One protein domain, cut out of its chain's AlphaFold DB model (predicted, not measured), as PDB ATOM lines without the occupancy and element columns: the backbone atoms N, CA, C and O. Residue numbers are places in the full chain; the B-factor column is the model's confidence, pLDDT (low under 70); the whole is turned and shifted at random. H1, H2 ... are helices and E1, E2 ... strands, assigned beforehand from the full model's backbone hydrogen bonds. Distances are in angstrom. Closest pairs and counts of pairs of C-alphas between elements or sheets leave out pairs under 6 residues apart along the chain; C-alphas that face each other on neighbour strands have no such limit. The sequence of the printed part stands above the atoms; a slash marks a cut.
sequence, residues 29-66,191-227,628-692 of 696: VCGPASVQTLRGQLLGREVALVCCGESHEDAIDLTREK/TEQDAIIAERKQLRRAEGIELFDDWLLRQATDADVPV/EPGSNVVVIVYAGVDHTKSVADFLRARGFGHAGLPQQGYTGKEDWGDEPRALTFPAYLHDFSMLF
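This is residues 29 to 66, 191 to 227 and 628 to 692 of the 696 residues of the protein "Hypothetical protein" of Alexandrium monilatum (UniProt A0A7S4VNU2). A narrow, twisted sheet of three long strands, E4, E2 and E1, with the short E5 added beside E1, has helix H3 running along one of its faces. The small helix H4 lies on the opposite face, beside the strands, while H2 and H5 only graze the sheet, and the longest helix, H1, lies clear of it, beyond the end where E1 begins and E2 ends. The printed part has 140 residues with five named helices and five named strands, in the order E1 E2 H1 E3 H2 E4 H3 H4 E5 H5, and the class is mixed, helices and strands. The sheet's order is E4 E2 E1 E5, with E4 parallel to E2 and the other neighbours antiparallel. The whole is compact, with a radius of gyration of the C-alphas of 15.6 A and spans of 44 by 31 by 26 A.

E1, residues 34 to 42, and E2, residues 45 to 54, form a hairpin over a tight link, antiparallel at 160 degrees, with N 38 and O 49 2.8 A apart, within hydrogen-bond range. E1 bends by 55 degrees at residue 39. H1, residues 191 to 206, is not on the sheet and touches no helix; its closest C-alpha to E3, residues 209 to 211, is that of Arg 204, 6.5 A from that of Glu 210. E3 pairs with no named strand, and meets H2, residues 212 to 222, only through their link. H2 only grazes the sheet, with its residues 212 to 220. E4, residues 632 to 640, is an edge strand parallel to E2, at 20 degrees, with N 50 and O 635 2.8 A apart. H3, residues 641 to 653, is on the sheet at a height of 8.0 A and makes two layers with it, helix on sheet. It lies over E4 and E2, and only just not over E1, on which 2 of its 13 C-alphas fall. On the local plane it runs along the strands, at 14 degrees to E2; the closest C-alphas of H3 and E2 are those of Val 641 and Gly 53, 4.0 A apart. H4, residues 662 to 665, is on the opposite face from H3, over none of the strands, and its Gly 665 has its C-alpha 4.6 A from that of Thr 37 in E1, the closest pair of the two. E5, residues 666 to 668, is the other edge strand, antiparallel to E1 at 159 degrees, with N 35 and O 667 2.8 A apart. E4, H3, H4 and E5 form a split strand-helix-strand unit, two strands running the same way with E2 and E1 between them, and its crossover is right-handed. H5, residues 688 to 691, only grazes the sheet; H2 and H5 are only just apart, at 8.2 A. Every O i to N i+4 pair is within hydrogen-bond range in H2 and H3, and 10 of 12 are in H1; H4 and H5 are too short for such a pair.

E1 begins at C-alpha 34 (139.657, 101.723, 129.940) and is 23.7 A long, E2 27.0 A and E4 25.8 A. H1 is 23.4 A long, H3 18.5 A and H2 15.1 A. H3 ends at C-alpha 653 (148.867, 118.894, 122.967). H5 ends at C-alpha 691 (140.057, 116.447, 140.610).

The two C-alphas farthest apart, those of Pro 629 and Asp 674, are 45.5 A apart. Residues 67 to 190 are not printed, with 24.1 A from C-alpha 66 to C-alpha 191, nor are residues 228 to 627, with 12.3 A from C-alpha 227 to C-alpha 628. Of the links printed whole, the one from E5 to H5 is long, at 19 residues. The mean pLDDT of the printed part is 94.8, and no printed residue is under 70.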
ATOM      1  N   VAL A  29     133.535  99.115 139.056       96.94
ATOM      2  CA  VAL A  29     132.687  99.620 137.971       96.94
ATOM      3  C   VAL A  29     132.908  98.794 136.707       96.94
ATOM      4  O   VAL A  29     134.045  98.674 136.263       96.94
ATOM      5  N   CYS A  30     131.850  98.229 136.130       96.31
ATOM      6  CA  CYS A  30     131.893  97.513 134.850       96.31
ATOM      7  C   CYS A  30     131.226  98.334 133.736       96.31
ATOM      8  O   CYS A  30     130.146  98.882 133.947       96.31
ATOM      9  N   GLY A  31     131.864  98.424 132.571       92.81
ATOM     10  CA  GLY A  31     131.360  99.135 131.396       92.81
ATOM     11  C   GLY A  31     132.511  99.452 130.446       92.81
ATOM     12  O   GLY A  31     132.815  98.629 129.592       92.81
ATOM     13  N   PRO A  32     133.216 100.584 130.632       94.88
ATOM     14  CA  PRO A  32     134.350 100.924 129.784       94.88
ATOM     15  C   PRO A  32     135.505  99.932 129.970       94.88
ATOM     16  O   PRO A  32     135.816  99.548 131.100       94.88
ATOM     17  N   ALA A  33     136.200  99.589 128.886       93.62
ATOM     18  CA  ALA A  33     137.417  98.779 128.940       93.62
ATOM     19  C   ALA A  33     138.580  99.545 129.586       93.62
ATOM     20  O   ALA A  33     139.371  98.994 130.362       93.62
ATOM     21  N   SER A  34     138.657 100.853 129.329       95.88
ATOM     22  CA  SER A  34     139.657 101.723 129.940       95.88
ATOM     23  C   SER A  34     139.127 103.123 130.239       95.88
ATOM     24  O   SER A  34     138.159 103.604 129.652       95.88
ATOM     25  N   VAL A  35     139.770 103.794 131.194       97.94
ATOM     26  CA  VAL A  35     139.475 105.169 131.585       97.94
ATOM     27  C   VAL A  35     140.770 105.967 131.654       97.94
ATOM     28  O   VAL A  35     141.665 105.644 132.435       97.94
ATOM     29  N   GLN A  36     140.850 107.057 130.896       98.25
ATOM     30  CA  GLN A  36     141.917 108.046 130.963       98.25
ATOM     31  C   GLN A  36     141.381 109.367 131.515       98.25
ATOM     32  O   GLN A  36     140.560 110.044 130.905       98.25
ATOM     33  N   THR A  37     141.915 109.792 132.653       98.62
ATOM     34  CA  THR A  37     141.625 111.097 133.250       98.62
ATOM     35  C   THR A  37     142.742 112.091 132.956       98.62
ATOM     36  O   THR A  37     143.918 111.800 133.185       98.62
ATOM     37  N   LEU A  38     142.385 113.285 132.490       98.56
ATOM     38  CA  LEU A  38     143.292 114.407 132.265       98.56
ATOM     39  C   LEU A  38     142.767 115.665 132.956       98.56
ATOM     40  O   LEU A  38     141.569 115.831 133.158       98.56
ATOM     41  N   ARG A  39     143.674 116.580 133.298       98.19
ATOM     42  CA  ARG A  39     143.351 117.885 133.881       98.19
ATOM     43  C   ARG A  39     144.034 118.996 133.117       98.19
ATOM     44  O   ARG A  39     145.194 118.848 132.736       98.19
ATOM     45  N   GLY A  40     143.348 120.113 132.945       97.75
ATOM     46  CA  GLY A  40     143.897 121.280 132.272       97.75
ATOM     47  C   GLY A  40     142.972 122.479 132.368       97.75
ATOM     48  O   GLY A  40     141.941 122.442 133.034       97.75
ATOM     49  N   GLN A  41     143.348 123.548 131.676       97.62
ATOM     50  CA  GLN A  41     142.487 124.710 131.506       97.62
ATOM     51  C   GLN A  41     142.007 124.791 130.066       97.62
ATOM     52  O   GLN A  41     142.796 124.654 129.131       97.62
ATOM     53  N   LEU A  42     140.722 125.086 129.889       97.56
ATOM     54  CA  LEU A  42     140.143 125.341 128.577       97.56
ATOM     55  C   LEU A  42     139.185 126.523 128.683       97.56
ATOM     56  O   LEU A  42     138.295 126.547 129.530       97.56
ATOM     57  N   LEU A  43     139.403 127.543 127.848       96.62
ATOM     58  CA  LEU A  43     138.543 128.733 127.766       96.62
ATOM     59  C   LEU A  43     138.307 129.410 129.131       96.62
ATOM     60  O   LEU A  43     137.203 129.851 129.442       96.62
ATOM     61  N   GLY A  44     139.347 129.478 129.967       96.06
ATOM     62  CA  GLY A  44     139.284 130.116 131.286       96.06
ATOM     63  C   GLY A  44     138.545 129.314 132.364       96.06
ATOM     64  O   GLY A  44     138.181 129.888 133.389       96.06
ATOM     65  N   ARG A  45     138.309 128.018 132.146       97.50
ATOM     66  CA  ARG A  45     137.732 127.079 133.119       97.50
ATOM     67  C   ARG A  45     138.754 126.012 133.477       97.50
ATOM     68  O   ARG A  45     139.594 125.670 132.643       97.50
ATOM     69  N   GLU A  46     138.687 125.511 134.702       97.69
ATOM     70  CA  GLU A  46     139.434 124.317 135.101       97.69
ATOM     71  C   GLU A  46     138.632 123.093 134.671       97.69
ATOM     72  O   GLU A  46     137.454 122.968 135.006       97.69
ATOM     73  N   VAL A  47     139.259 122.198 133.918       98.38
ATOM     74  CA  VAL A  47     138.585 121.053 133.310       98.38
ATOM     75  C   VAL A  47     139.248 119.768 133.770       98.38
ATOM     76  O   VAL A  47     140.471 119.622 133.678       98.38
ATOM     77  N   ALA A  48     138.429 118.821 134.213       98.44
ATOM     78  CA  ALA A  48     138.814 117.424 134.296       98.44
ATOM     79  C   ALA A  48     138.109 116.655 133.175       98.44
ATOM     80  O   ALA A  48     136.884 116.615 133.117       98.44
ATOM     81  N   LEU A  49     138.890 116.081 132.270       98.62
ATOM     82  CA  LEU A  49     138.405 115.232 131.192       98.62
ATOM     83  C   LEU A  49     138.511 113.776 131.643       98.62
ATOM     84  O   LEU A  49     139.597 113.350 132.033       98.62
ATOM     85  N   VAL A  50     137.419 113.024 131.573       98.62
ATOM     86  CA  VAL A  50     137.379 111.584 131.846       98.62
ATOM     87  C   VAL A  50     136.972 110.880 130.556       98.62
ATOM     88  O   VAL A  50     135.805 110.877 130.187       98.62
ATOM     89  N   CYS A  51     137.951 110.333 129.848       98.50
ATOM     90  CA  CYS A  51     137.775 109.562 128.623       98.50
ATOM     91  C   CYS A  51     137.553 108.092 128.976       98.50
ATOM     92  O   CYS A  51     138.451 107.473 129.539       98.50
ATOM     93  N   CYS A  52     136.380 107.557 128.671       97.88
ATOM     94  CA  CYS A  52     135.955 106.188 128.928       97.88
ATOM     95  C   CYS A  52     135.862 105.448 127.591       97.88
ATOM     96  O   CYS A  52     134.935 105.703 126.828       97.88
ATOM     97  N   GLY A  53     136.842 104.586 127.316       95.44
ATOM     98  CA  GLY A  53     136.904 103.794 126.091       95.44
ATOM     99  C   GLY A  53     135.932 102.620 126.145       95.44
ATOM    100  O   GLY A  53     136.003 101.801 127.065       95.44
ATOM    101  N   GLU A  54     135.029 102.589 125.179       88.69
ATOM    102  CA  GLU A  54     133.998 101.580 124.942       88.69
ATOM    103  C   GLU A  54     134.530 100.521 123.953       88.69
ATOM    104  O   GLU A  54     135.363 100.853 123.106       88.69
ATOM    105  N   SER A  55     134.123  99.258 124.117       83.06
ATOM    106  CA  SER A  55     134.614  98.107 123.330       83.06
ATOM    107  C   SER A  55     133.508  97.422 122.516       83.06
ATOM    108  O   SER A  55     133.636  96.264 122.163       83.06
ATOM    109  N   HIS A  56     132.433  98.144 122.225       80.69
ATOM    110  CA  HIS A  56     131.242  97.722 121.492       80.69
ATOM    111  C   HIS A  56     130.522  96.501 122.071       80.69
ATOM    112  O   HIS A  56     129.903  95.738 121.340       80.69
ATOM    113  N   GLU A  57     130.554  96.344 123.394       86.12
ATOM    114  CA  GLU A  57     129.994  95.154 124.036       86.12
ATOM    115  C   GLU A  57     128.481  95.215 124.144       86.12
ATOM    116  O   GLU A  57     127.906  96.270 124.451       86.12
ATOM    117  N   ASP A  58     127.841  94.055 124.022       88.06
ATOM    118  CA  ASP A  58     126.415  93.945 124.257       88.06
ATOM    119  C   ASP A  58     126.081  94.253 125.726       88.06
ATOM    120  O   ASP A  58     126.748  93.845 126.689       88.06
ATOM    121  N   ALA A  59     124.986  94.987 125.930       90.50
ATOM    122  CA  ALA A  59     124.580  95.415 127.268       90.50
ATOM    123  C   ALA A  59     124.293  94.222 128.201       90.50
ATOM    124  O   ALA A  59     124.476  94.318 129.420       90.50
ATOM    125  N   ILE A  60     123.830  93.101 127.631       91.81
ATOM    126  CA  ILE A  60     123.543  91.867 128.365       91.81
ATOM    127  C   ILE A  60     124.829  91.184 128.852       91.81
ATOM    128  O   ILE A  60     124.859  90.676 129.982       91.81
ATOM    129  N   ASP A  61     125.916  91.265 128.090       91.56
ATOM    130  CA  ASP A  61     127.174  90.586 128.403       91.56
ATOM    131  C   ASP A  61     127.932  91.274 129.538       91.56
ATOM    132  O   ASP A  61     128.399  90.624 130.474       91.56
ATOM    133  N   LEU A  62     127.899  92.608 129.600       92.31
ATOM    134  CA  LEU A  62     128.435  93.357 130.749       92.31
ATOM    135  C   LEU A  62     127.723  93.038 132.075       92.31
ATOM    136  O   LEU A  62     128.232  93.337 133.163       92.31
ATOM    137  N   THR A  63     126.540  92.424 132.011       94.75
ATOM    138  CA  THR A  63     125.780  92.013 133.193       94.75
ATOM    139  C   THR A  63     125.997  90.555 133.604       94.75
ATOM    140  O   THR A  63     125.367  90.136 134.580       94.75
ATOM    141  N   ARG A  64     126.879  89.796 132.933       95.12
ATOM    142  CA  ARG A  64     127.259  88.404 133.271       95.12
ATOM    143  C   ARG A  64     127.940  88.277 134.626       95.12
ATOM    144  O   ARG A  64     128.329  89.269 135.244       95.12
ATOM    145  N   GLU A  65     128.006  87.055 135.161       94.44
ATOM    146  CA  GLU A  65     128.573  86.811 136.495       94.44
ATOM    147  C   GLU A  65     130.003  87.348 136.589       94.44
ATOM    148  O   GLU A  65     130.821  87.119 135.704       94.44
ATOM    149  N   LYS A  66     130.305  88.106 137.657       91.81
ATOM    150  CA  LYS A  66     131.592  88.803 137.848       91.81
ATOM    151  C   LYS A  66     131.957  89.781 136.721       91.81
ATOM    152  O   LYS A  66     133.070  90.301 136.750       91.81
ATOM    153  N   THR A 191     112.114  98.203 126.745       89.06
ATOM    154  CA  THR A 191     111.616  98.045 128.118       89.06
ATOM    155  C   THR A 191     111.840  96.648 128.700       89.06
ATOM    156  O   THR A 191     111.940  96.512 129.916       89.06
ATOM    157  N   GLU A 192     111.866  95.615 127.854       91.88
ATOM    158  CA  GLU A 192     112.158  94.240 128.265       91.88
ATOM    159  C   GLU A 192     113.659  94.078 128.529       91.88
ATOM    160  O   GLU A 192     114.038  93.650 129.619       91.88
ATOM    161  N   GLN A 193     114.502  94.517 127.588       90.56
ATOM    162  CA  GLN A 193     115.957  94.526 127.746       90.56
ATOM    163  C   GLN A 193     116.385  95.293 129.011       90.56
ATOM    164  O   GLN A 193     117.126  94.778 129.850       90.56
ATOM    165  N   ASP A 194     115.863  96.507 129.195       91.44
ATOM    166  CA  ASP A 194     116.176  97.355 130.342       91.44
ATOM    167  C   ASP A 194     115.763  96.697 131.670       91.44
ATOM    168  O   ASP A 194     116.451  96.866 132.682       91.44
ATOM    169  N   ALA A 195     114.659  95.939 131.682       94.12
ATOM    170  CA  ALA A 195     114.202  95.203 132.859       94.12
ATOM    171  C   ALA A 195     115.139  94.036 133.199       94.12
ATOM    172  O   ALA A 195     115.505  93.884 134.367       94.12
ATOM    173  N   ILE A 196     115.574  93.271 132.191       95.12
ATOM    174  CA  ILE A 196     116.557  92.190 132.347       95.12
ATOM    175  C   ILE A 196     117.863  92.747 132.929       95.12
ATOM    176  O   ILE A 196     118.361  92.261 133.950       95.12
ATOM    177  N   ILE A 197     118.389  93.824 132.340       95.31
ATOM    178  CA  ILE A 197     119.619  94.475 132.807       95.31
ATOM    179  C   ILE A 197     119.448  94.995 134.243       95.31
ATOM    180  O   ILE A 197     120.334  94.819 135.083       95.31
ATOM    181  N   ALA A 198     118.309  95.613 134.565       95.44
ATOM    182  CA  ALA A 198     118.033  96.127 135.906       95.44
ATOM    183  C   ALA A 198     117.979  95.025 136.977       95.44
ATOM    184  O   ALA A 198     118.427  95.256 138.104       95.44
ATOM    185  N   GLU A 199     117.456  93.842 136.650       96.31
ATOM    186  CA  GLU A 199     117.481  92.679 137.540       96.31
ATOM    187  C   GLU A 199     118.917  92.185 137.755       96.31
ATOM    188  O   GLU A 199     119.380  92.088 138.898       96.31
ATOM    189  N   ARG A 200     119.670  91.974 136.670       96.31
ATOM    190  CA  ARG A 200     121.053  91.473 136.733       96.31
ATOM    191  C   ARG A 200     121.981  92.429 137.483       96.31
ATOM    192  O   ARG A 200     122.783  91.988 138.309       96.31
ATOM    193  N   LYS A 201     121.808  93.745 137.333       96.31
ATOM    194  CA  LYS A 201     122.524  94.768 138.121       96.31
ATOM    195  C   LYS A 201     122.398  94.588 139.630       96.31
ATOM    196  O   LYS A 201     123.349  94.862 140.362       96.31
ATOM    197  N   GLN A 202     121.242  94.144 140.125       96.12
ATOM    198  CA  GLN A 202     121.054  93.920 141.563       96.12
ATOM    199  C   GLN A 202     121.917  92.758 142.063       96.12
ATOM    200  O   GLN A 202     122.478  92.848 143.157       96.12
ATOM    201  N   LEU A 203     122.069  91.712 141.246       95.94
ATOM    202  CA  LEU A 203     122.951  90.580 141.529       95.94
ATOM    203  C   LEU A 203     124.420  91.022 141.527       95.94
ATOM    204  O   LEU A 203     125.130  90.777 142.501       95.94
ATOM    205  N   ARG A 204     124.849  91.781 140.511       96.44
ATOM    206  CA  ARG A 204     126.221  92.318 140.425       96.44
ATOM    207  C   ARG A 204     126.562  93.249 141.592       96.44
ATOM    208  O   ARG A 204     127.652  93.171 142.157       96.44
ATOM    209  N   ARG A 205     125.599  94.047 142.064       95.69
ATOM    210  CA  ARG A 205     125.783  94.889 143.259       95.69
ATOM    211  C   ARG A 205     126.068  94.066 144.515       95.69
ATOM    212  O   ARG A 205     126.866  94.499 145.346       95.69
ATOM    213  N   ALA A 206     125.474  92.879 144.650       94.94
ATOM    214  CA  ALA A 206     125.777  91.965 145.753       94.94
ATOM    215  C   ALA A 206     127.201  91.373 145.670       94.94
ATOM    216  O   ALA A 206     127.759  90.993 146.699       94.94
ATOM    217  N   GLU A 207     127.811  91.359 144.482       95.00
ATOM    218  CA  GLU A 207     129.205  90.954 144.237       95.00
ATOM    219  C   GLU A 207     130.216  92.091 144.474       95.00
ATOM    220  O   GLU A 207     131.424  91.888 144.354       95.00
ATOM    221  N   GLY A 208     129.747  93.290 144.834       96.19
ATOM    222  CA  GLY A 208     130.600  94.469 144.981       96.19
ATOM    223  C   GLY A 208     130.898  95.177 143.656       96.19
ATOM    224  O   GLY A 208     131.896  95.897 143.570       96.19
ATOM    225  N   ILE A 209     130.060  94.971 142.634       96.62
ATOM    226  CA  ILE A 209     130.205  95.555 141.298       96.62
ATOM    227  C   ILE A 209     128.979  96.422 140.980       96.62
ATOM    228  O   ILE A 209     127.839  96.005 141.162       96.62
ATOM    229  N   GLU A 210     129.193  97.638 140.500       96.69
ATOM    230  CA  GLU A 210     128.168  98.464 139.865       96.69
ATOM    231  C   GLU A 210     128.435  98.568 138.363       96.69
ATOM    232  O   GLU A 210     129.581  98.539 137.919       96.69
ATOM    233  N   LEU A 211     127.371  98.683 137.572       96.62
ATOM    234  CA  LEU A 211     127.511  99.008 136.157       96.62
ATOM    235  C   LEU A 211     127.798 100.504 135.980       96.62
ATOM    236  O   LEU A 211     127.431 101.337 136.816       96.62
ATOM    237  N   PHE A 212     128.466 100.835 134.880       97.38
ATOM    238  CA  PHE A 212     128.965 102.174 134.604       97.38
ATOM    239  C   PHE A 212     127.853 103.212 134.480       97.38
ATOM    240  O   PHE A 212     128.043 104.336 134.929       97.38
ATOM    241  N   ASP A 213     126.684 102.856 133.947       97.25
ATOM    242  CA  ASP A 213     125.570 103.798 133.835       97.25
ATOM    243  C   ASP A 213     125.044 104.226 135.218       97.25
ATOM    244  O   ASP A 213     124.809 105.411 135.443       97.25
ATOM    245  N   ASP A 214     124.940 103.298 136.177       97.50
ATOM    246  CA  ASP A 214     124.557 103.606 137.561       97.50
ATOM    247  C   ASP A 214     125.622 104.492 138.243       97.50
ATOM    248  O   ASP A 214     125.274 105.453 138.938       97.50
ATOM    249  N   TRP A 215     126.915 104.211 138.019       97.56
ATOM    250  CA  TRP A 215     128.008 105.073 138.489       97.56
ATOM    251  C   TRP A 215     127.908 106.476 137.873       97.56
ATOM    252  O   TRP A 215     127.967 107.470 138.601       97.56
ATOM    253  N   LEU A 216     127.721 106.565 136.555       97.81
ATOM    254  CA  LEU A 216     127.713 107.814 135.799       97.81
ATOM    255  C   LEU A 216     126.525 108.690 136.189       97.81
ATOM    256  O   LEU A 216     126.713 109.870 136.470       97.81
ATOM    257  N   LEU A 217     125.324 108.118 136.278       97.69
ATOM    258  CA  LEU A 217     124.116 108.827 136.708       97.69
ATOM    259  C   LEU A 217     124.266 109.392 138.120       97.69
ATOM    260  O   LEU A 217     123.897 110.542 138.368       97.69
ATOM    261  N   ARG A 218     124.856 108.610 139.033       96.62
ATOM    262  CA  ARG A 218     125.162 109.066 140.393       96.62
ATOM    263  C   ARG A 218     126.137 110.241 140.367       96.62
ATOM    264  O   ARG A 218     125.871 111.249 141.006       96.62
ATOM    265  N   GLN A 219     127.228 110.155 139.603       96.56
ATOM    266  CA  GLN A 219     128.176 111.270 139.498       96.56
ATOM    267  C   GLN A 219     127.557 112.508 138.841       96.56
ATOM    268  O   GLN A 219     127.766 113.621 139.308       96.56
ATOM    269  N   ALA A 220     126.762 112.331 137.791       96.44
ATOM    270  CA  ALA A 220     126.132 113.430 137.070       96.44
ATOM    271  C   ALA A 220     125.051 114.159 137.886       96.44
ATOM    272  O   ALA A 220     124.791 115.334 137.627       96.44
ATOM    273  N   THR A 221     124.437 113.468 138.854       95.69
ATOM    274  CA  THR A 221     123.353 114.002 139.695       95.69
ATOM    275  C   THR A 221     123.859 114.549 141.028       95.69
ATOM    276  O   THR A 221     123.404 115.605 141.466       95.69
ATOM    277  N   ASP A 222     124.792 113.841 141.670       93.88
ATOM    278  CA  ASP A 222     125.166 114.092 143.066       93.88
ATOM    279  C   ASP A 222     126.484 114.868 143.218       93.88
ATOM    280  O   ASP A 222     126.818 115.278 144.330       93.88
ATOM    281  N   ALA A 223     127.261 115.059 142.146       91.31
ATOM    282  CA  ALA A 223     128.537 115.760 142.244       91.31
ATOM    283  C   ALA A 223     128.359 117.262 142.523       91.31
ATOM    284  O   ALA A 223     127.561 117.956 141.894       91.31
ATOM    285  N   ASP A 224     129.211 117.794 143.404       92.06
ATOM    286  CA  ASP A 224     129.288 119.233 143.702       92.06
ATOM    287  C   ASP A 224     129.881 120.064 142.545       92.06
ATOM    288  O   ASP A 224     129.858 121.298 142.569       92.06
ATOM    289  N   VAL A 225     130.454 119.398 141.540       95.19
ATOM    290  CA  VAL A 225     131.050 120.013 140.351       95.19
ATOM    291  C   VAL A 225     130.152 119.721 139.149       95.19
ATOM    292  O   VAL A 225     129.760 118.568 138.986       95.19
ATOM    293  N   PRO A 226     129.859 120.707 138.279       96.50
ATOM    294  CA  PRO A 226     129.151 120.465 137.028       96.50
ATOM    295  C   PRO A 226     129.786 119.330 136.218       96.50
ATOM    296  O   PRO A 226     130.988 119.362 135.937       96.50
ATOM    297  N   VAL A 227     128.966 118.350 135.839       97.94
ATOM    298  CA  VAL A 227     129.361 117.215 135.000       97.94
ATOM    299  C   VAL A 227     128.655 117.342 133.659       97.94
ATOM    300  O   VAL A 227     127.431 117.345 133.614       97.94
ATOM    301  N   GLU A 628     130.019 128.060 133.554       94.31
ATOM    302  CA  GLU A 628     130.352 129.457 133.863       94.31
ATOM    303  C   GLU A 628     131.874 129.708 133.780       94.31
ATOM    304  O   GLU A 628     132.664 128.864 134.215       94.31
ATOM    305  N   PRO A 629     132.340 130.855 133.250       94.38
ATOM    306  CA  PRO A 629     133.762 131.189 133.256       94.38
ATOM    307  C   PRO A 629     134.366 131.149 134.668       94.38
ATOM    308  O   PRO A 629     133.787 131.678 135.613       94.38
ATOM    309  N   GLY A 630     135.553 130.552 134.808       94.69
ATOM    310  CA  GLY A 630     136.238 130.406 136.097       94.69
ATOM    311  C   GLY A 630     135.722 129.274 136.991       94.69
ATOM    312  O   GLY A 630     136.290 129.074 138.064       94.69
ATOM    313  N   SER A 631     134.690 128.537 136.570       96.06
ATOM    314  CA  SER A 631     134.227 127.337 137.272       96.06
ATOM    315  C   SER A 631     135.123 126.122 137.001       96.06
ATOM    316  O   SER A 631     135.935 126.110 136.065       96.06
ATOM    317  N   ASN A 632     134.959 125.107 137.847       97.62
ATOM    318  CA  ASN A 632     135.452 123.759 137.601       97.62
ATOM    319  C   ASN A 632     134.372 122.990 136.836       97.62
ATOM    320  O   ASN A 632     133.197 123.104 137.178       97.62
ATOM    321  N   VAL A 633     134.761 122.194 135.847       98.19
ATOM    322  CA  VAL A 633     133.842 121.328 135.103       98.19
ATOM    323  C   VAL A 633     134.481 119.968 134.866       98.19
ATOM    324  O   VAL A 633     135.665 119.873 134.528       98.19
ATOM    325  N   VAL A 634     133.700 118.910 135.049       98.62
ATOM    326  CA  VAL A 634     134.074 117.558 134.639       98.62
ATOM    327  C   VAL A 634     133.384 117.266 133.316       98.62
ATOM    328  O   VAL A 634     132.175 117.435 133.207       98.62
ATOM    329  N   VAL A 635     134.142 116.837 132.314       98.69
ATOM    330  CA  VAL A 635     133.589 116.352 131.046       98.69
ATOM    331  C   VAL A 635     133.895 114.870 130.942       98.69
ATOM    332  O   VAL A 635     135.064 114.482 130.940       98.69
ATOM    333  N   ILE A 636     132.852 114.052 130.873       98.69
ATOM    334  CA  ILE A 636     132.960 112.606 130.697       98.69
ATOM    335  C   ILE A 636     132.691 112.305 129.228       98.69
ATOM    336  O   ILE A 636     131.635 112.668 128.721       98.69
ATOM    337  N   VAL A 637     133.650 111.683 128.550       98.56
ATOM    338  CA  VAL A 637     133.536 111.253 127.153       98.56
ATOM    339  C   VAL A 637     133.419 109.738 127.141       98.56
ATOM    340  O   VAL A 637     134.344 109.080 127.606       98.56
ATOM    341  N   TYR A 638     132.319 109.199 126.628       97.69
ATOM    342  CA  TYR A 638     132.087 107.763 126.484       97.69
ATOM    343  C   TYR A 638     131.908 107.428 125.000       97.69
ATOM    344  O   TYR A 638     130.916 107.831 124.397       97.69
ATOM    345  N   ALA A 639     132.908 106.789 124.406       95.62
ATOM    346  CA  ALA A 639     132.993 106.514 122.971       95.62
ATOM    347  C   ALA A 639     133.968 105.353 122.733       95.62
ATOM    348  O   ALA A 639     134.689 104.979 123.667       95.62
ATOM    349  N   GLY A 640     134.051 104.848 121.502       92.44
ATOM    350  CA  GLY A 640     135.059 103.863 121.111       92.44
ATOM    351  C   GLY A 640     136.472 104.278 121.549       92.44
ATOM    352  O   GLY A 640     136.807 105.473 121.607       92.44
ATOM    353  N   VAL A 641     137.307 103.297 121.916       91.88
ATOM    354  CA  VAL A 641     138.651 103.531 122.491       91.88
ATOM    355  C   VAL A 641     139.458 104.542 121.665       91.88
ATOM    356  O   VAL A 641     139.983 105.512 122.226       91.88
ATOM    357  N   ASP A 642     139.472 104.396 120.344       90.62
ATOM    358  CA  ASP A 642     140.199 105.276 119.428       90.62
ATOM    359  C   ASP A 642     139.708 106.724 119.426       90.62
ATOM    360  O   ASP A 642     140.515 107.666 119.429       90.62
ATOM    361  N   HIS A 643     138.395 106.925 119.508       93.75
ATOM    362  CA  HIS A 643     137.804 108.256 119.590       93.75
ATOM    363  C   HIS A 643     138.206 108.958 120.887       93.75
ATOM    364  O   HIS A 643     138.614 110.128 120.897       93.75
ATOM    365  N   THR A 644     138.185 108.228 122.003       96.44
ATOM    366  CA  THR A 644     138.598 108.787 123.293       96.44
ATOM    367  C   THR A 644     140.099 109.084 123.359       96.44
ATOM    368  O   THR A 644     140.494 110.117 123.915       96.44
ATOM    369  N   LYS A 645     140.939 108.245 122.736       96.00
ATOM    370  CA  LYS A 645     142.389 108.450 122.588       96.00
ATOM    371  C   LYS A 645     142.685 109.707 121.767       96.00
ATOM    372  O   LYS A 645     143.451 110.556 122.227       96.00
ATOM    373  N   SER A 646     141.999 109.899 120.640       96.31
ATOM    374  CA  SER A 646     142.125 111.093 119.790       96.31
ATOM    375  C   SER A 646     141.781 112.388 120.534       96.31
ATOM    376  O   SER A 646     142.539 113.365 120.488       96.31
ATOM    377  N   VAL A 647     140.681 112.394 121.296       98.25
ATOM    378  CA  VAL A 647     140.293 113.534 122.147       98.25
ATOM    379  C   VAL A 647     141.350 113.813 123.221       98.25
ATOM    380  O   VAL A 647     141.751 114.968 123.423       98.25
ATOM    381  N   ALA A 648     141.820 112.769 123.909       98.19
ATOM    382  CA  ALA A 648     142.832 112.885 124.951       98.19
ATOM    383  C   ALA A 648     144.152 113.451 124.401       98.19
ATOM    384  O   ALA A 648     144.729 114.360 125.003       98.19
ATOM    385  N   ASP A 649     144.610 112.972 123.245       98.06
ATOM    386  CA  ASP A 649     145.844 113.422 122.602       98.06
ATOM    387  C   ASP A 649     145.755 114.866 122.108       98.06
ATOM    388  O   ASP A 649     146.674 115.659 122.351       98.06
ATOM    389  N   PHE A 650     144.618 115.254 121.521       98.50
ATOM    390  CA  PHE A 650     144.364 116.646 121.158       98.50
ATOM    391  C   PHE A 650     144.475 117.574 122.376       98.50
ATOM    392  O   PHE A 650     145.180 118.588 122.331       98.50
ATOM    393  N   LEU A 651     143.829 117.235 123.498       98.31
ATOM    394  CA  LEU A 651     143.877 118.076 124.696       98.31
ATOM    395  C   LEU A 651     145.242 118.039 125.397       98.31
ATOM    396  O   LEU A 651     145.676 119.068 125.926       98.31
ATOM    397  N   ARG A 652     145.975 116.917 125.361       98.25
ATOM    398  CA  ARG A 652     147.369 116.847 125.846       98.25
ATOM    399  C   ARG A 652     148.269 117.828 125.104       98.25
ATOM    400  O   ARG A 652     149.011 118.577 125.742       98.25
ATOM    401  N   ALA A 653     148.146 117.907 123.777       97.94
ATOM    402  CA  ALA A 653     148.867 118.894 122.967       97.94
ATOM    403  C   ALA A 653     148.515 120.349 123.343       97.94
ATOM    404  O   ALA A 653     149.275 121.276 123.059       97.94
ATOM    405  N   ARG A 654     147.385 120.557 124.031       97.25
ATOM    406  CA  ARG A 654     146.921 121.847 124.563       97.25
ATOM    407  C   ARG A 654     147.225 122.054 126.050       97.25
ATOM    408  O   ARG A 654     146.737 123.015 126.639       97.25
ATOM    409  N   GLY A 655     148.060 121.206 126.647       97.75
ATOM    410  CA  GLY A 655     148.533 121.360 128.021       97.75
ATOM    411  C   GLY A 655     147.705 120.626 129.071       97.75
ATOM    412  O   GLY A 655     147.966 120.802 130.262       97.75
ATOM    413  N   PHE A 656     146.744 119.788 128.668       98.31
ATOM    414  CA  PHE A 656     146.138 118.844 129.598       98.31
ATOM    415  C   PHE A 656     147.163 117.779 129.994       98.31
ATOM    416  O   PHE A 656     147.998 117.352 129.198       98.31
ATOM    417  N   GLY A 657     147.099 117.322 131.237       97.50
ATOM    418  CA  GLY A 657     148.011 116.303 131.728       97.50
ATOM    419  C   GLY A 657     147.466 115.544 132.922       97.50
ATOM    420  O   GLY A 657     146.391 115.817 133.445       97.50
ATOM    421  N   HIS A 658     148.254 114.582 133.378       96.62
ATOM    422  CA  HIS A 658     147.908 113.687 134.480       96.62
ATOM    423  C   HIS A 658     148.678 114.012 135.770       96.62
ATOM    424  O   HIS A 658     148.807 113.177 136.670       96.62
ATOM    425  N   ALA A 659     149.291 115.197 135.849       94.38
ATOM    426  CA  ALA A 659     150.125 115.584 136.982       94.38
ATOM    427  C   ALA A 659     149.311 115.484 138.274       94.38
ATOM    428  O   ALA A 659     148.265 116.108 138.355       94.38
ATOM    429  N   GLY A 660     149.766 114.709 139.264       92.38
ATOM    430  CA  GLY A 660     149.077 114.516 140.547       92.38
ATOM    431  C   GLY A 660     147.948 113.477 140.551       92.38
ATOM    432  O   GLY A 660     147.342 113.286 141.602       92.38
ATOM    433  N   LEU A 661     147.676 112.802 139.430       95.88
ATOM    434  CA  LEU A 661     146.761 111.661 139.380       95.88
ATOM    435  C   LEU A 661     147.537 110.342 139.576       95.88
ATOM    436  O   LEU A 661     148.639 110.196 139.033       95.88
ATOM    437  N   PRO A 662     147.005 109.369 140.342       95.62
ATOM    438  CA  PRO A 662     147.589 108.033 140.434       95.62
ATOM    439  C   PRO A 662     147.599 107.359 139.059       95.62
ATOM    440  O   PRO A 662     146.734 107.629 138.233       95.62
ATOM    441  N   GLN A 663     148.601 106.509 138.810       95.06
ATOM    442  CA  GLN A 663     148.746 105.751 137.554       95.06
ATOM    443  C   GLN A 663     148.627 106.616 136.284       95.06
ATOM    444  O   GLN A 663     148.144 106.159 135.258       95.06
ATOM    445  N   GLN A 664     149.058 107.883 136.348       96.88
ATOM    446  CA  GLN A 664     148.937 108.828 135.227       96.88
ATOM    447  C   GLN A 664     147.482 109.034 134.759       96.88
ATOM    448  O   GLN A 664     147.224 109.359 133.602       96.88
ATOM    449  N   GLY A 665     146.527 108.889 135.682       96.62
ATOM    450  CA  GLY A 665     145.101 109.034 135.413       96.62
ATOM    451  C   GLY A 665     144.500 107.888 134.601       96.62
ATOM    452  O   GLY A 665     143.349 108.014 134.205       96.62
ATOM    453  N   TYR A 666     145.249 106.817 134.334       97.62
ATOM    454  CA  TYR A 666     144.779 105.666 133.570       97.62
ATOM    455  C   TYR A 666     144.270 104.557 134.502       97.62
ATOM    456  O   TYR A 666     144.833 104.323 135.573       97.62
ATOM    457  N   THR A 667     143.191 103.878 134.122       96.12
ATOM    458  CA  THR A 667     142.623 102.711 134.814       96.12
ATOM    459  C   THR A 667     142.006 101.775 133.778       96.12
ATOM    460  O   THR A 667     141.329 102.248 132.875       96.12
ATOM    461  N   GLY A 668     142.210 100.464 133.911       94.19
ATOM    462  CA  GLY A 668     141.741  99.463 132.942       94.19
ATOM    463  C   GLY A 668     142.850  98.957 132.024       94.19
ATOM    464  O   GLY A 668     144.030  99.061 132.374       94.19
ATOM    465  N   LYS A 669     142.458  98.359 130.899       89.94
ATOM    466  CA  LYS A 669     143.334  97.812 129.853       89.94
ATOM    467  C   LYS A 669     142.551  97.714 128.540       89.94
ATOM    468  O   LYS A 669     141.327  97.746 128.568       89.94
ATOM    469  N   GLU A 670     143.262  97.652 127.421       80.44
ATOM    470  CA  GLU A 670     142.654  97.531 126.086       80.44
ATOM    471  C   GLU A 670     142.186  96.092 125.828       80.44
ATOM    472  O   GLU A 670     141.044  95.890 125.447       80.44
ATOM    473  N   ASP A 671     143.016  95.101 126.165       82.88
ATOM    474  CA  ASP A 671     142.705  93.678 125.989       82.88
ATOM    475  C   ASP A 671     142.330  93.010 127.323       82.88
ATOM    476  O   ASP A 671     143.129  92.956 128.277       82.88
ATOM    477  N   TRP A 672     141.088  92.523 127.402       83.62
ATOM    478  CA  TRP A 672     140.568  91.838 128.579       83.62
ATOM    479  C   TRP A 672     140.730  90.321 128.550       83.62
ATOM    480  O   TRP A 672     140.971  89.772 129.634       83.62
ATOM    481  N   GLY A 673     140.678  89.685 127.377       82.88
ATOM    482  CA  GLY A 673     140.401  88.251 127.242       82.88
ATOM    483  C   GLY A 673     139.274  87.805 128.186       82.88
ATOM    484  O   GLY A 673     138.367  88.576 128.499       82.88
ATOM    485  N   ASP A 674     139.427  86.625 128.786       80.75
ATOM    486  CA  ASP A 674     138.458  86.045 129.736       80.75
ATOM    487  C   ASP A 674     138.451  86.710 131.137       80.75
ATOM    488  O   ASP A 674     137.892  86.176 132.104       80.75
ATOM    489  N   GLU A 675     139.146  87.839 131.332       86.50
ATOM    490  CA  GLU A 675     139.231  88.476 132.648       86.50
ATOM    491  C   GLU A 675     137.979  89.318 132.978       86.50
ATOM    492  O   GLU A 675     137.481  90.067 132.140       86.50
ATOM    493  N   PRO A 676     137.520  89.317 134.248       87.62
ATOM    494  CA  PRO A 676     136.442  90.191 134.711       87.62
ATOM    495  C   PRO A 676     136.674  91.675 134.390       87.62
ATOM    496  O   PRO A 676     137.626  92.268 134.906       87.62
ATOM    497  N   ARG A 677     135.744  92.327 133.680       87.75
ATOM    498  CA  ARG A 677     135.824  93.748 133.276       87.75
ATOM    499  C   ARG A 677     135.460  94.754 134.379       87.75
ATOM    500  O   ARG A 677     135.059  95.888 134.122       87.75
ATOM    501  N   ALA A 678     135.574  94.354 135.643       93.00
ATOM    502  CA  ALA A 678     135.224  95.186 136.792       93.00
ATOM    503  C   ALA A 678     136.410  96.069 137.238       93.00
ATOM    504  O   ALA A 678     137.307  95.631 137.973       93.00
ATOM    505  N   LEU A 679     136.391  97.344 136.846       94.88
ATOM    506  CA  LEU A 679     137.417  98.343 137.144       94.88
ATOM    507  C   LEU A 679     137.391  98.789 138.607       94.88
ATOM    508  O   LEU A 679     136.349  99.097 139.179       94.88
ATOM    509  N   THR A 680     138.568  98.901 139.223       95.62
ATOM    510  CA  THR A 680     138.701  99.564 140.530       95.62
ATOM    511  C   THR A 680     139.035 101.028 140.308       95.62
ATOM    512  O   THR A 680     140.174 101.368 139.983       95.62
ATOM    513  N   PHE A 681     138.044 101.895 140.477       96.44
ATOM    514  CA  PHE A 681     138.226 103.323 140.276       96.44
ATOM    515  C   PHE A 681     139.052 103.964 141.404       96.44
ATOM    516  O   PHE A 681     138.877 103.646 142.584       96.44
ATOM    517  N   PRO A 682     139.985 104.875 141.073       95.94
ATOM    518  CA  PRO A 682     140.677 105.670 142.077       95.94
ATOM    519  C   PRO A 682     139.699 106.611 142.793       95.94
ATOM    520  O   PRO A 682     138.697 107.038 142.226       95.94
ATOM    521  N   ALA A 683     140.034 107.007 144.026       95.25
ATOM    522  CA  ALA A 683     139.165 107.824 144.885       95.25
ATOM    523  C   ALA A 683     138.616 109.093 144.203       95.25
ATOM    524  O   ALA A 683     137.465 109.459 144.419       95.25
ATOM    525  N   TYR A 684     139.399 109.725 143.321       95.94
ATOM    526  CA  TYR A 684     138.971 110.930 142.608       95.94
ATOM    527  C   TYR A 684     137.833 110.693 141.598       95.94
ATOM    528  O   TYR A 684     137.200 111.656 141.189       95.94
ATOM    529  N   LEU A 685     137.572 109.449 141.175       96.62
ATOM    530  CA  LEU A 685     136.406 109.084 140.355       96.62
ATOM    531  C   LEU A 685     135.173 108.743 141.209       96.62
ATOM    532  O   LEU A 685     134.086 108.516 140.680       96.62
ATOM    533  N   HIS A 686     135.318 108.709 142.532       95.00
ATOM    534  CA  HIS A 686     134.194 108.644 143.463       95.00
ATOM    535  C   HIS A 686     133.861 110.015 144.061       95.00
ATOM    536  O   HIS A 686     132.712 110.226 144.438       95.00
ATOM    537  N   ASP A 687     134.832 110.931 144.101       95.06
ATOM    538  CA  ASP A 687     134.686 112.312 144.559       95.06
ATOM    539  C   ASP A 687     135.406 113.279 143.600       95.06
ATOM    540  O   ASP A 687     136.625 113.476 143.664       95.06
ATOM    541  N   PHE A 688     134.633 113.916 142.718       96.50
ATOM    542  CA  PHE A 688     135.156 114.857 141.725       96.50
ATOM    543  C   PHE A 688     135.741 116.140 142.321       96.50
ATOM    544  O   PHE A 688     136.498 116.825 141.631       96.50
ATOM    545  N   SER A 689     135.509 116.458 143.599       94.38
ATOM    546  CA  SER A 689     136.208 117.579 144.238       94.38
ATOM    547  C   SER A 689     137.727 117.348 144.285       94.38
ATOM    548  O   SER A 689     138.513 118.290 144.153       94.38
ATOM    549  N   MET A 690     138.162 116.082 144.353       95.50
ATOM    550  CA  MET A 690     139.577 115.695 144.351       95.50
ATOM    551  C   MET A 690     140.271 115.940 143.003       95.50
ATOM    552  O   MET A 690     141.506 115.988 142.940       95.50
ATOM    553  N   LEU A 691     139.506 116.111 141.921       96.44
ATOM    554  CA  LEU A 691     140.057 116.447 140.610       96.44
ATOM    555  C   LEU A 691     140.606 117.879 140.573       96.44
ATOM    556  O   LEU A 691     141.523 118.140 139.795       96.44
ATOM    557  N   PHE A 692     140.158 118.773 141.459       95.75
ATOM    558  CA  PHE A 692     140.512 120.195 141.449       95.75
ATOM    559  C   PHE A 692     141.214 120.607 142.753       95.75
ATOM    560  O   PHE A 692     140.589 121.178 143.649       95.75
TER     561      PHE A 692